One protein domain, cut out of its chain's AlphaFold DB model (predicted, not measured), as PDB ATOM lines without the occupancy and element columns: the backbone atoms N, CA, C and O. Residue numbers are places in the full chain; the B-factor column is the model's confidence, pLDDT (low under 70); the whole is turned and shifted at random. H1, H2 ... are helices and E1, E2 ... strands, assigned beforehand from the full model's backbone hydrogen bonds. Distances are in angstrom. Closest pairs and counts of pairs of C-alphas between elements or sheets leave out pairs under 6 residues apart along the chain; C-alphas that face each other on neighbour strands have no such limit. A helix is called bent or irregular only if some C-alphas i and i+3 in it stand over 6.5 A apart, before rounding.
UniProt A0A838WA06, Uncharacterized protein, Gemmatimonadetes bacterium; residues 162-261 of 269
ATOM      1  N   THR A 162     139.796 130.647  -2.598       93.19
ATOM      2  CA  THR A 162     141.064 131.326  -2.890       93.19
ATOM      3  C   THR A 162     140.804 132.785  -3.276       93.19
ATOM      4  O   THR A 162     139.680 133.144  -3.630       93.19
ATOM      5  N   ASP A 163     141.834 133.638  -3.243       90.88
ATOM      6  CA  ASP A 163     141.712 135.011  -3.762       90.88
ATOM      7  C   ASP A 163     141.283 135.039  -5.234       90.88
ATOM      8  O   ASP A 163     140.443 135.855  -5.603       90.88
ATOM      9  N   ASP A 164     141.817 134.133  -6.056       92.81
ATOM     10  CA  ASP A 164     141.489 134.062  -7.481       92.81
ATOM     11  C   ASP A 164     140.014 133.685  -7.695       92.81
ATOM     12  O   ASP A 164     139.328 134.312  -8.499       92.81
ATOM     13  N   GLU A 165     139.496 132.708  -6.939       92.12
ATOM     14  CA  GLU A 165     138.071 132.348  -6.971       92.12
ATOM     15  C   GLU A 165     137.191 133.517  -6.508       92.12
ATOM     16  O   GLU A 165     136.212 133.855  -7.169       92.12
ATOM     17  N   ALA A 166     137.542 134.162  -5.392       91.50
ATOM     18  CA  ALA A 166     136.764 135.269  -4.845       91.50
ATOM     19  C   ALA A 166     136.754 136.493  -5.780       91.50
ATOM     20  O   ALA A 166     135.718 137.138  -5.945       91.50
ATOM     21  N   MET A 167     137.886 136.791  -6.425       93.75
ATOM     22  CA  MET A 167     137.988 137.858  -7.419       93.75
ATOM     23  C   MET A 167     137.191 137.531  -8.680       93.75
ATOM     24  O   MET A 167     136.483 138.400  -9.181       93.75
ATOM     25  N   GLN A 168     137.250 136.288  -9.166       93.38
ATOM     26  CA  GLN A 168     136.465 135.869 -10.326       93.38
ATOM     27  C   GLN A 168     134.961 136.021 -10.064       93.38
ATOM     28  O   GLN A 168     134.263 136.617 -10.882       93.38
ATOM     29  N   ILE A 169     134.479 135.585  -8.896       90.62
ATOM     30  CA  ILE A 169     133.076 135.759  -8.485       90.62
ATOM     31  C   ILE A 169     132.700 137.247  -8.445       90.62
ATOM     32  O   ILE A 169     131.665 137.642  -8.979       90.62
ATOM     33  N   ALA A 170     133.553 138.097  -7.863       91.38
ATOM     34  CA  ALA A 170     133.313 139.537  -7.818       91.38
ATOM     35  C   ALA A 170     133.243 140.165  -9.219       91.38
ATOM     36  O   ALA A 170     132.378 141.002  -9.478       91.38
ATOM     37  N   MET A 171     134.134 139.763 -10.128       93.06
ATOM     38  CA  MET A 171     134.141 140.235 -11.513       93.06
ATOM     39  C   MET A 171     132.879 139.810 -12.262       93.06
ATOM     40  O   MET A 171     132.269 140.647 -12.927       93.06
ATOM     41  N   ASP A 172     132.468 138.548 -12.134       90.12
ATOM     42  CA  ASP A 172     131.274 138.024 -12.799       90.12
ATOM     43  C   ASP A 172     130.000 138.691 -12.267       90.12
ATOM     44  O   ASP A 172     129.135 139.084 -13.050       90.12
ATOM     45  N   TYR A 173     129.910 138.901 -10.950       89.44
ATOM     46  CA  TYR A 173     128.813 139.651 -10.343       89.44
ATOM     47  C   TYR A 173     128.751 141.081 -10.887       89.44
ATOM     48  O   TYR A 173     127.724 141.506 -11.411       89.44
ATOM     49  N   ILE A 174     129.867 141.817 -10.831       91.31
ATOM     50  CA  ILE A 174     129.924 143.209 -11.297       91.31
ATOM     51  C   ILE A 174     129.576 143.297 -12.779       91.31
ATOM     52  O   ILE A 174     128.798 144.167 -13.155       91.31
ATOM     53  N   ALA A 175     130.102 142.399 -13.617       91.44
ATOM     54  CA  ALA A 175     129.818 142.379 -15.050       91.44
ATOM     55  C   ALA A 175     128.315 142.252 -15.352       91.44
ATOM     56  O   ALA A 175     127.837 142.858 -16.312       91.44
ATOM     57  N   ASN A 176     127.571 141.512 -14.523       88.81
ATOM     58  CA  ASN A 176     126.120 141.343 -14.646       88.81
ATOM     59  C   ASN A 176     125.306 142.500 -14.032       88.81
ATOM     60  O   ASN A 176     124.104 142.597 -14.273       88.81
ATOM     61  N   GLU A 177     125.948 143.416 -13.311       90.56
ATOM     62  CA  GLU A 177     125.298 144.529 -12.607       90.56
ATOM     63  C   GLU A 177     125.756 145.913 -13.115       90.56
ATOM     64  O   GLU A 177     125.279 146.944 -12.643       90.56
ATOM     65  N   LEU A 178     126.624 145.980 -14.135       92.81
ATOM     66  CA  LEU A 178     127.133 147.243 -14.702       92.81
ATOM     67  C   LEU A 178     126.021 148.203 -15.148       92.81
ATOM     68  O   LEU A 178     126.201 149.423 -15.142       92.81
ATOM     69  N   TRP A 179     124.869 147.680 -15.562       92.31
ATOM     70  CA  TRP A 179     123.732 148.496 -15.975       92.31
ATOM     71  C   TRP A 179     123.094 149.306 -14.830       92.31
ATOM     72  O   TRP A 179     122.423 150.302 -15.101       92.31
ATOM     73  N   HIS A 180     123.316 148.904 -13.576       91.88
ATOM     74  CA  HIS A 180     122.841 149.587 -12.371       91.88
ATOM     75  C   HIS A 180     123.826 150.623 -11.811       91.88
ATOM     76  O   HIS A 180     123.432 151.474 -11.010       91.88
ATOM     77  N   GLU A 181     125.089 150.568 -12.230       93.19
ATOM     78  CA  GLU A 181     126.151 151.445 -11.740       93.19
ATOM     79  C   GLU A 181     126.053 152.868 -12.311       93.19
ATOM     80  O   GLU A 181     125.603 153.087 -13.437       93.19
ATOM     81  N   ASP A 182     126.523 153.861 -11.551       94.25
ATOM     82  CA  ASP A 182     126.557 155.255 -12.009       94.25
ATOM     83  C   ASP A 182     127.569 155.419 -13.168       94.25
ATOM     84  O   ASP A 182     128.768 155.181 -12.971       94.25
ATOM     85  N   PRO A 183     127.161 155.897 -14.362       94.50
ATOM     86  CA  PRO A 183     128.073 156.206 -15.465       94.50
ATOM     87  C   PRO A 183     129.266 157.091 -15.083       94.50
ATOM     88  O   PRO A 183     130.362 156.922 -15.623       94.50
ATOM     89  N   ALA A 184     129.080 158.026 -14.145       93.88
ATOM     90  CA  ALA A 184     130.150 158.903 -13.669       93.88
ATOM     91  C   ALA A 184     131.183 158.169 -12.794       93.88
ATOM     92  O   ALA A 184     132.324 158.623 -12.655       93.88
ATOM     93  N   GLN A 185     130.802 157.036 -12.206       93.56
ATOM     94  CA  GLN A 185     131.717 156.121 -11.538       93.56
ATOM     95  C   GLN A 185     132.383 155.197 -12.556       93.56
ATOM     96  O   GLN A 185     133.610 155.092 -12.553       93.56
ATOM     97  N   LEU A 186     131.602 154.597 -13.461       94.94
ATOM     98  CA  LEU A 186     132.098 153.665 -14.477       94.94
ATOM     99  C   LEU A 186     133.171 154.285 -15.376       94.94
ATOM    100  O   LEU A 186     134.160 153.619 -15.664       94.94
ATOM    101  N   ILE A 187     133.040 155.563 -15.761       95.94
ATOM    102  CA  ILE A 187     134.003 156.236 -16.653       95.94
ATOM    103  C   ILE A 187     135.449 156.172 -16.134       95.94
ATOM    104  O   ILE A 187     136.380 156.075 -16.934       95.94
ATOM    105  N   ARG A 188     135.641 156.137 -14.805       95.38
ATOM    106  CA  ARG A 188     136.960 156.043 -14.148       95.38
ATOM    107  C   ARG A 188     137.680 154.727 -14.426       95.38
ATOM    108  O   ARG A 188     138.898 154.667 -14.298       95.38
ATOM    109  N   TYR A 189     136.923 153.705 -14.804       96.38
ATOM    110  CA  TYR A 189     137.393 152.364 -15.126       96.38
ATOM    111  C   TYR A 189     137.334 152.113 -16.634       96.38
ATOM    112  O   TYR A 189     137.242 150.978 -17.076       96.38
ATOM    113  N   THR A 190     137.359 153.163 -17.455       95.25
ATOM    114  CA  THR A 190     137.403 153.044 -18.916       95.25
ATOM    115  C   THR A 190     138.611 153.788 -19.475       95.25
ATOM    116  O   THR A 190     139.259 154.578 -18.793       95.25
ATOM    117  N   SER A 191     138.889 153.574 -20.759       93.88
ATOM    118  CA  SER A 191     139.834 154.405 -21.519       93.88
ATOM    119  C   SER A 191     139.174 155.620 -22.193       93.88
ATOM    120  O   SER A 191     139.834 156.341 -22.946       93.88
ATOM    121  N   LEU A 192     137.874 155.839 -21.963       92.19
ATOM    122  CA  LEU A 192     137.124 156.939 -22.560       92.19
ATOM    123  C   LEU A 192     137.440 158.267 -21.846       92.19
ATOM    124  O   LEU A 192     137.724 158.272 -20.649       92.19
ATOM    125  N   PRO A 193     137.382 159.410 -22.555       93.12
ATOM    126  CA  PRO A 193     137.433 160.723 -21.914       93.12
ATOM    127  C   PRO A 193     136.131 161.009 -21.143       93.12
ATOM    128  O   PRO A 193     135.122 160.346 -21.379       93.12
ATOM    129  N   ASP A 194     136.119 162.034 -20.282       90.62
ATOM    130  CA  ASP A 194     134.964 162.385 -19.433       90.62
ATOM    131  C   ASP A 194     133.661 162.611 -20.231       90.62
ATOM    132  O   ASP A 194     132.571 162.274 -19.768       90.62
ATOM    133  N   GLU A 195     133.734 163.118 -21.468       90.94
ATOM    134  CA  GLU A 195     132.556 163.272 -22.341       90.94
ATOM    135  C   GLU A 195     131.911 161.923 -22.738       90.94
ATOM    136  O   GLU A 195     130.743 161.869 -23.143       90.94
ATOM    137  N   GLY A 196     132.653 160.824 -22.576       90.62
ATOM    138  CA  GLY A 196     132.224 159.442 -22.778       90.62
ATOM    139  C   GLY A 196     131.154 158.962 -21.797       90.62
ATOM    140  O   GLY A 196     130.534 157.936 -22.066       90.62
ATOM    141  N   ILE A 197     130.850 159.715 -20.731       94.31
ATOM    142  CA  ILE A 197     129.713 159.434 -19.830       94.31
ATOM    143  C   ILE A 197     128.417 159.254 -20.631       94.31
ATOM    144  O   ILE A 197     127.658 158.326 -20.380       94.31
ATOM    145  N   SER A 198     128.200 160.084 -21.655       94.00
ATOM    146  CA  SER A 198     127.021 159.988 -22.526       94.00
ATOM    147  C   SER A 198     126.909 158.651 -23.274       94.00
ATOM    148  O   SER A 198     125.801 158.178 -23.515       94.00
ATOM    149  N   ILE A 199     128.042 158.022 -23.608       92.25
ATOM    150  CA  ILE A 199     128.097 156.706 -24.260       92.25
ATOM    151  C   ILE A 199     127.709 155.613 -23.265       92.25
ATOM    152  O   ILE A 199     126.933 154.727 -23.613       92.25
ATOM    153  N   LEU A 200     128.216 155.694 -22.030       94.44
ATOM    154  CA  LEU A 200     127.882 154.751 -20.960       94.44
ATOM    155  C   LEU A 200     126.393 154.829 -20.604       94.44
ATOM    156  O   LEU A 200     125.725 153.800 -20.571       94.44
ATOM    157  N   THR A 201     125.847 156.040 -20.449       94.25
ATOM    158  CA  THR A 201     124.407 156.243 -20.231       94.25
ATOM    159  C   THR A 201     123.584 155.648 -21.370       94.25
ATOM    160  O   THR A 201     122.647 154.901 -21.117       94.25
ATOM    161  N   ALA A 202     123.955 155.911 -22.625       92.31
ATOM    162  CA  ALA A 202     123.237 155.362 -23.774       92.31
ATOM    163  C   ALA A 202     123.303 153.824 -23.840       92.31
ATOM    164  O   ALA A 202     122.334 153.187 -24.249       92.31
ATOM    165  N   ALA A 203     124.420 153.210 -23.433       91.62
ATOM    166  CA  ALA A 203     124.533 151.754 -23.355       91.62
ATOM    167  C   ALA A 203     123.581 151.153 -22.303       91.62
ATOM    168  O   ALA A 203     123.025 150.081 -22.539       91.62
ATOM    169  N   GLN A 204     123.344 151.863 -21.195       93.88
ATOM    170  CA  GLN A 204     122.424 151.461 -20.122       93.88
ATOM    171  C   GLN A 204     120.933 151.603 -20.479       93.88
ATOM    172  O   GLN A 204     120.095 150.984 -19.834       93.88
ATOM    173  N   GLU A 205     120.571 152.373 -21.513       91.19
ATOM    174  CA  GLU A 205     119.167 152.553 -21.934       91.19
ATOM    175  C   GLU A 205     118.562 151.311 -22.631       91.19
ATOM    176  O   GLU A 205     117.354 151.257 -22.878       91.19
ATOM    177  N   GLY A 206     119.390 150.322 -22.984       86.12
ATOM    178  CA  GLY A 206     118.968 149.084 -23.641       86.12
ATOM    179  C   GLY A 206     118.442 147.997 -22.689       86.12
ATOM    180  O   GLY A 206     118.390 148.184 -21.477       86.12
ATOM    181  N   PRO A 207     118.056 146.820 -23.223       90.94
ATOM    182  CA  PRO A 207     117.781 145.638 -22.405       90.94
ATOM    183  C   PRO A 207     118.991 145.266 -21.535       90.94
ATOM    184  O   PRO A 207     120.114 145.294 -22.036       90.94
ATOM    185  N   GLN A 208     118.749 144.875 -20.281       89.44
ATOM    186  CA  GLN A 208     119.771 144.664 -19.241       89.44
ATOM    187  C   GLN A 208     120.937 143.782 -19.705       89.44
ATOM    188  O   GLN A 208     122.074 144.246 -19.733       89.44
ATOM    189  N   ASP A 209     120.656 142.566 -20.181       85.31
ATOM    190  CA  ASP A 209     121.689 141.630 -20.654       85.31
ATOM    191  C   ASP A 209     122.577 142.249 -21.738       85.31
ATOM    192  O   ASP A 209     123.797 142.081 -21.749       85.31
ATOM    193  N   ARG A 210     121.964 143.012 -22.650       89.00
ATOM    194  CA  ARG A 210     122.683 143.655 -23.749       89.00
ATOM    195  C   ARG A 210     123.479 144.868 -23.276       89.00
ATOM    196  O   ARG A 210     124.563 145.107 -23.802       89.00
ATOM    197  N   ALA A 211     122.949 145.628 -22.322       91.50
ATOM    198  CA  ALA A 211     123.651 146.741 -21.698       91.50
ATOM    199  C   ALA A 211     124.915 146.240 -20.989       91.50
ATOM    200  O   ALA A 211     126.002 146.731 -21.281       91.50
ATOM    201  N   ASN A 212     124.790 145.206 -20.155       91.50
ATOM    202  CA  ASN A 212     125.910 144.576 -19.456       91.50
ATOM    203  C   ASN A 212     126.972 144.038 -20.415       91.50
ATOM    204  O   ASN A 212     128.149 144.330 -20.239       91.50
ATOM    205  N   GLU A 213     126.571 143.330 -21.475       91.06
ATOM    206  CA  GLU A 213     127.509 142.819 -22.481       91.06
ATOM    207  C   GLU A 213     128.311 143.950 -23.149       91.06
ATOM    208  O   GLU A 213     129.522 143.840 -23.342       91.06
ATOM    209  N   ILE A 214     127.650 145.063 -23.490       91.88
ATOM    210  CA  ILE A 214     128.312 146.230 -24.086       91.88
ATOM    211  C   ILE A 214     129.239 146.903 -23.068       91.88
ATOM    212  O   ILE A 214     130.382 147.216 -23.400       91.88
ATOM    213  N   LEU A 215     128.760 147.128 -21.843       94.44
ATOM    214  CA  LEU A 215     129.510 147.807 -20.788       94.44
ATOM    215  C   LEU A 215     130.733 146.994 -20.358       94.44
ATOM    216  O   LEU A 215     131.809 147.571 -20.237       94.44
ATOM    217  N   ALA A 216     130.618 145.671 -20.229       91.94
ATOM    218  CA  ALA A 216     131.734 144.779 -19.909       91.94
ATOM    219  C   ALA A 216     132.824 144.781 -20.997       91.94
ATOM    220  O   ALA A 216     133.983 144.488 -20.718       91.94
ATOM    221  N   GLY A 217     132.480 145.152 -22.238       91.69
ATOM    222  CA  GLY A 217     133.448 145.361 -23.318       91.69
ATOM    223  C   GLY A 217     134.171 146.715 -23.286       91.69
ATOM    224  O   GLY A 217     135.117 146.912 -24.050       91.69
ATOM    225  N   ILE A 218     133.726 147.659 -22.451       93.88
ATOM    226  CA  ILE A 218     134.238 149.041 -22.377       93.88
ATOM    227  C   ILE A 218     134.911 149.315 -21.025       93.88
ATOM    228  O   ILE A 218     135.929 150.011 -20.969       93.88
ATOM    229  N   VAL A 219     134.318 148.804 -19.949       96.31
ATOM    230  CA  VAL A 219     134.755 148.957 -18.563       96.31
ATOM    231  C   VAL A 219     135.793 147.888 -18.233       96.31
ATOM    232  O   VAL A 219     135.596 146.709 -18.508       96.31
ATOM    233  N   ASP A 220     136.890 148.298 -17.605       96.62
ATOM    234  CA  ASP A 220     137.851 147.409 -16.965       96.62
ATOM    235  C   ASP A 220     137.225 146.836 -15.687       96.62
ATOM    236  O   ASP A 220     137.347 147.382 -14.587       96.62
ATOM    237  N   VAL A 221     136.482 145.742 -15.866       95.31
ATOM    238  CA  VAL A 221     135.776 145.045 -14.785       95.31
ATOM    239  C   VAL A 221     136.750 144.530 -13.729       95.31
ATOM    240  O   VAL A 221     136.408 144.539 -12.552       95.31
ATOM    241  N   ALA A 222     137.966 144.131 -14.115       94.19
ATOM    242  CA  ALA A 222     138.968 143.653 -13.168       94.19
ATOM    243  C   ALA A 222     139.407 144.779 -12.224       94.19
ATOM    244  O   ALA A 222     139.364 144.613 -11.006       94.19
ATOM    245  N   LEU A 223     139.740 145.955 -12.769       95.31
ATOM    246  CA  LEU A 223     140.120 147.109 -11.950       95.31
ATOM    247  C   LEU A 223     138.966 147.582 -11.055       95.31
ATOM    248  O   LEU A 223     139.179 147.895  -9.882       95.31
ATOM    249  N   LEU A 224     137.741 147.611 -11.588       94.81
ATOM    250  CA  LEU A 224     136.555 147.934 -10.798       94.81
ATOM    251  C   LEU A 224     136.351 146.911  -9.670       94.81
ATOM    252  O   LEU A 224     136.145 147.310  -8.524       94.81
ATOM    253  N   ALA A 225     136.461 145.611  -9.944       93.50
ATOM    254  CA  ALA A 225     136.339 144.562  -8.937       93.50
ATOM    255  C   ALA A 225     137.413 144.683  -7.848       93.50
ATOM    256  O   ALA A 225     137.078 144.641  -6.664       93.50
ATOM    257  N   GLU A 226     138.674 144.927  -8.209       94.00
ATOM    258  CA  GLU A 226     139.764 145.157  -7.253       94.00
ATOM    259  C   GLU A 226     139.499 146.353  -6.333       94.00
ATOM    260  O   GLU A 226     139.657 146.259  -5.114       94.00
ATOM    261  N   ASP A 227     139.091 147.492  -6.891       93.69
ATOM    262  CA  ASP A 227     138.821 148.692  -6.098       93.69
ATOM    263  C   ASP A 227     137.611 148.498  -5.187       93.69
ATOM    264  O   ASP A 227     137.624 148.915  -4.021       93.69
ATOM    265  N   THR A 228     136.581 147.824  -5.690       89.25
ATOM    266  CA  THR A 228     135.342 147.614  -4.949       89.25
ATOM    267  C   THR A 228     135.562 146.578  -3.837       89.25
ATOM    268  O   THR A 228     135.120 146.803  -2.705       89.25
ATOM    269  N   THR A 229     136.263 145.469  -4.097       90.00
ATOM    270  CA  THR A 229     136.622 144.438  -3.092       90.00
ATOM    271  C   THR A 229     137.583 144.982  -2.038       90.00
ATOM    272  O   THR A 229     137.410 144.700  -0.857       90.00
ATOM    273  N   ARG A 230     138.536 145.852  -2.403       87.94
ATOM    274  CA  ARG A 230     139.438 146.501  -1.432       87.94
ATOM    275  C   ARG A 230     138.691 147.353  -0.406       87.94
ATOM    276  O   ARG A 230     139.143 147.478   0.730       87.94
ATOM    277  N   GLN A 231     137.585 147.973  -0.809       83.00
ATOM    278  CA  GLN A 231     136.777 148.821   0.068       83.00
ATOM    279  C   GLN A 231     135.760 148.024   0.885       83.00
ATOM    280  O   GLN A 231     135.507 148.368   2.037       83.00
ATOM    281  N   GLY A 232     135.160 147.001   0.272       81.38
ATOM    282  CA  GLY A 232     133.998 146.307   0.821       81.38
ATOM    283  C   GLY A 232     134.254 144.897   1.339       81.38
ATOM    284  O   GLY A 232     133.449 144.444   2.134       81.38
ATOM    285  N   GLY A 233     135.333 144.227   0.929       86.75
ATOM    286  CA  GLY A 233     135.504 142.776   1.065       86.75
ATOM    287  C   GLY A 233     134.822 141.989  -0.062       86.75
ATOM    288  O   GLY A 233     134.188 142.569  -0.952       86.75
ATOM    289  N   TYR A 234     134.966 140.662  -0.028       87.38
ATOM    290  CA  TYR A 234     134.371 139.754  -1.017       87.38
ATOM    291  C   TYR A 234     132.951 139.313  -0.666       87.38
ATOM    292  O   TYR A 234     132.184 138.992  -1.566       87.38
ATOM    293  N   GLY A 235     132.578 139.302   0.617       81.12
ATOM    294  CA  GLY A 235     131.350 138.634   1.066       81.12
ATOM    295  C   GLY A 235     130.055 139.149   0.442       81.12
ATOM    296  O   GLY A 235     129.119 138.377   0.305       81.12
ATOM    297  N   ARG A 236     130.012 140.399  -0.035       79.31
ATOM    298  CA  ARG A 236     128.831 140.935  -0.736       79.31
ATOM    299  C   ARG A 236     128.556 140.319  -2.117       79.31
ATOM    300  O   ARG A 236     127.508 140.585  -2.685       79.31
ATOM    301  N   PHE A 237     129.519 139.599  -2.689       82.00
ATOM    302  CA  PHE A 237     129.408 139.002  -4.024       82.00
ATOM    303  C   PHE A 237     129.055 137.515  -3.973       82.00
ATOM    304  O   PHE A 237     128.916 136.884  -5.015       82.00
ATOM    305  N   VAL A 238     128.983 136.940  -2.771       72.94
ATOM    306  CA  VAL A 238     128.947 135.496  -2.572       72.94
ATOM    307  C   VAL A 238     127.610 135.115  -1.925       72.94
ATOM    308  O   VAL A 238     127.309 135.583  -0.831       72.94
ATOM    309  N   VAL A 239     126.853 134.246  -2.608       64.31
ATOM    310  CA  VAL A 239     125.498 133.738  -2.309       64.31
ATOM    311  C   VAL A 239     124.377 134.787  -2.187       64.31
ATOM    312  O   VAL A 239     124.362 135.644  -1.305       64.31
ATOM    313  N   ASP A 240     123.352 134.621  -3.028       54.59
ATOM    314  CA  ASP A 240     122.091 135.364  -2.969       54.59
ATOM    315  C   ASP A 240     121.340 135.142  -1.643       54.59
ATOM    316  O   ASP A 240     121.188 134.019  -1.162       54.59
ATOM    317  N   GLY A 241     120.786 136.220  -1.083       51.09
ATOM    318  CA  GLY A 241     119.829 136.143   0.026       51.09
ATOM    319  C   GLY A 241     120.415 136.213   1.437       51.09
ATOM    320  O   GLY A 241     119.679 135.984   2.397       51.09
ATOM    321  N   ILE A 242     121.694 136.565   1.598       53.97
ATOM    322  CA  ILE A 242     122.298 136.753   2.924       53.97
ATOM    323  C   ILE A 242     122.418 138.241   3.266       53.97
ATOM    324  O   ILE A 242     122.782 139.077   2.446       53.97
ATOM    325  N   THR A 243     122.050 138.559   4.507       53.78
ATOM    326  CA  THR A 243     122.088 139.891   5.124       53.78
ATOM    327  C   THR A 243     123.479 140.531   5.052       53.78
ATOM    328  O   THR A 243     124.470 139.812   5.123       53.78
ATOM    329  N   ASP A 244     123.557 141.869   5.073       57.53
ATOM    330  CA  ASP A 244     124.802 142.674   5.136       57.53
ATOM    331  C   ASP A 244     125.797 142.277   6.263       57.53
ATOM    332  O   ASP A 244     126.939 142.739   6.297       57.53
ATOM    333  N   ASP A 245     125.381 141.419   7.196       71.19
ATOM    334  CA  ASP A 245     126.178 140.864   8.289       71.19
ATOM    335  C   ASP A 245     127.004 139.641   7.836       71.19
ATOM    336  O   ASP A 245     126.634 138.484   8.070       71.19
ATOM    337  N   TYR A 246     128.183 139.889   7.261       82.81
ATOM    338  CA  TYR A 246     129.208 138.861   7.059       82.81
ATOM    339  C   TYR A 246     130.535 139.226   7.725       82.81
ATOM    340  O   TYR A 246     130.830 140.390   8.005       82.81
ATOM    341  N   THR A 247     131.370 138.216   7.970       87.56
ATOM    342  CA  THR A 247     132.775 138.434   8.344       87.56
ATOM    343  C   THR A 247     133.696 137.716   7.379       87.56
ATOM    344  O   THR A 247     133.483 136.544   7.081       87.56
ATOM    345  N   GLU A 248     134.741 138.411   6.943       89.94
ATOM    346  CA  GLU A 248     135.815 137.862   6.122       89.94
ATOM    347  C   GLU A 248     137.074 137.683   6.974       89.94
ATOM    348  O   GLU A 248     137.500 138.603   7.679       89.94
ATOM    349  N   GLN A 249     137.677 136.496   6.917       92.62
ATOM    350  CA  GLN A 249     138.942 136.198   7.582       92.62
ATOM    351  C   GLN A 249     139.893 135.468   6.639       92.62
ATOM    352  O   GLN A 249     139.479 134.727   5.751       92.62
ATOM    353  N   ARG A 250     141.196 135.674   6.844       92.50
ATOM    354  CA  ARG A 250     142.244 134.995   6.081       92.50
ATOM    355  C   ARG A 250     142.780 133.801   6.854       92.50
ATOM    356  O   ARG A 250     143.094 133.919   8.038       92.50
ATOM    357  N   PHE A 251     142.956 132.681   6.161       92.94
ATOM    358  CA  PHE A 251     143.595 131.487   6.699       92.94
ATOM    359  C   PHE A 251     144.551 130.893   5.661       92.94
ATOM    360  O   PHE A 251     144.157 130.144   4.772       92.94
ATOM    361  N   GLY A 252     145.831 131.259   5.762       91.12
ATOM    362  CA  GLY A 252     146.810 130.940   4.722       91.12
ATOM    363  C   GLY A 252     146.523 131.721   3.439       91.12
ATOM    364  O   GLY A 252     146.457 132.947   3.474       91.12
ATOM    365  N   ASP A 253     146.368 131.004   2.330       91.12
ATOM    366  CA  ASP A 253     145.984 131.519   1.008       91.12
ATOM    367  C   ASP A 253     144.461 131.530   0.780       91.12
ATOM    368  O   ASP A 253     143.998 131.888  -0.301       91.12
ATOM    369  N   GLN A 254     143.681 131.146   1.794       93.31
ATOM    370  CA  GLN A 254     142.230 131.052   1.712       93.31
ATOM    371  C   GLN A 254     141.553 132.268   2.356       93.31
ATOM    372  O   GLN A 254     141.976 132.781   3.401       93.31
ATOM    373  N   VAL A 255     140.459 132.685   1.738       93.12
ATOM    374  CA  VAL A 255     139.436 133.592   2.242       93.12
ATOM    375  C   VAL A 255     138.318 132.740   2.831       93.12
ATOM    376  O   VAL A 255     137.716 131.922   2.136       93.12
ATOM    377  N   VAL A 256     138.042 132.927   4.118       94.00
ATOM    378  CA  VAL A 256     136.912 132.303   4.807       94.00
ATOM    379  C   VAL A 256     135.866 133.375   5.058       94.00
ATOM    380  O   VAL A 256     136.090 134.318   5.822       94.00
ATOM    381  N   LEU A 257     134.719 133.219   4.410       92.12
ATOM    382  CA  LEU A 257     133.541 134.042   4.622       92.12
ATOM    383  C   LEU A 257     132.619 133.312   5.591       92.12
ATOM    384  O   LEU A 257     132.274 132.157   5.358       92.12
ATOM    385  N   ARG A 258     132.228 133.980   6.675       90.69
ATOM    386  CA  ARG A 258     131.164 133.528   7.578       90.69
ATOM    387  C   ARG A 258     129.936 134.387   7.344       90.69
ATOM    388  O   ARG A 258     130.010 135.615   7.422       90.69
ATOM    389  N   LEU A 259     128.833 133.705   7.117       85.19
ATOM    390  CA  LEU A 259     127.538 134.222   6.738       85.19
ATOM    391  C   LEU A 259     126.550 133.772   7.810       85.19
ATOM    392  O   LEU A 259     126.394 132.574   8.059       85.19
ATOM    393  N   LYS A 260     125.905 134.727   8.482       78.94
ATOM    394  CA  LYS A 260     124.846 134.378   9.427       78.94
ATOM    395  C   LYS A 260     123.643 133.889   8.640       78.94
ATOM    396  O   LYS A 260     123.146 134.602   7.771       78.94
ATOM    397  N   ILE A 261     123.151 132.706   8.978       70.06
ATOM    398  CA  ILE A 261     121.856 132.256   8.478       70.06
ATOM    399  C   ILE A 261     120.810 133.096   9.225       70.06
ATOM    400  O   ILE A 261     120.835 133.114  10.462       70.06
TER     401      ILE A 261
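This is residues 162 to 261 of the 269 residues of an uncharacterized protein of Gemmatimonadetes bacterium (UniProt A0A838WA06). This is an elongated body with a two-stranded hairpin, E1 and E2, at one end and three short helices, H2, H3 and H4, grouped at the other. Between the ends H1 and H5 cross each other; the last part of H1 packs on H4, and the first residue of H1 comes near E2. The printed part has 100 residues, with the order H1 H2 H3 H4 H5 E1 E2 and an antiparallel sheet E1 - E2, and its class is mostly helix. It is only just compact, close to loose, with a radius of gyration of the C-alphas of 15.0 A, and it spans 44 by 25 by 18 A.

Find C-alpha 246 at (129.208, 138.861, 7.059); there E1, residues 246 to 251, begins and runs 16.2 A. E2, residues 254 to 260, runs 19.3 A and ends at C-alpha 260, (124.846, 134.378, 9.427). Go back to C-alpha 163 at (141.712, 135.011, -3.762) for the longest helix, H1, residues 163 to 180, 25.4 A. H1 has a kink of 31 degrees near residue 174 and is irregular, with C-alphas 176 and 179 standing 7.7 A apart. Then come H2, residues 183 to 189, H3, residues 194 to 204, 16.6 A, H4, residues 208 to 216, and H5, residues 221 to 232, 15.8 A. H3 is neither bent nor irregular, but only just: C-alphas 195 and 198 are 6.4 A apart.

Look first at the hairpin of E1 and E2, antiparallel at 155 degrees, where N 249 and O 256 are 2.9 A apart and N 256 and O 249 2.8 A, both within hydrogen-bond range. From E2 step to H1: their closest C-alphas, Asp 163 and Val 255, are 6.6 A apart. H1 touches H5 with residues 167 to 175 alone, about perpendicular at 77 degrees, closest at the C-alphas of Met 171 and Ala 225, 5.5 A. With residues 175 to 179 alone H1 touches H4, a steep tilt of 58 degrees, opposite ways; the C-alphas of Leu 178 and Asn 212 come closest, 5.6 A. H3 and H4 form a helical hairpin at a shallow tilt of 30 degrees, closest at the C-alphas of Gln 204 and Ala 211, 5.1 A. H2 touches H3, closest at the C-alphas of Pro 183 and Ile 197, 5.7 A. H3 and H5 are apart. In H4 and H5 every O i to N i+4 pair is within hydrogen-bond range; in H1 it is 12 of 14, in H3 5 of 7, and in H2 1 of 3, beside 3 of 4 O i to N i+3 pairs.

The C-alphas of Glu 195 and Ile 261 are the two farthest apart, 45.0 A. The printed part has no cut, and the one long link is H5 to E1, residues 233 to 245. There, at residues 239 to 244, look for pLDDT under 70; the mean of the printed part is 88.6.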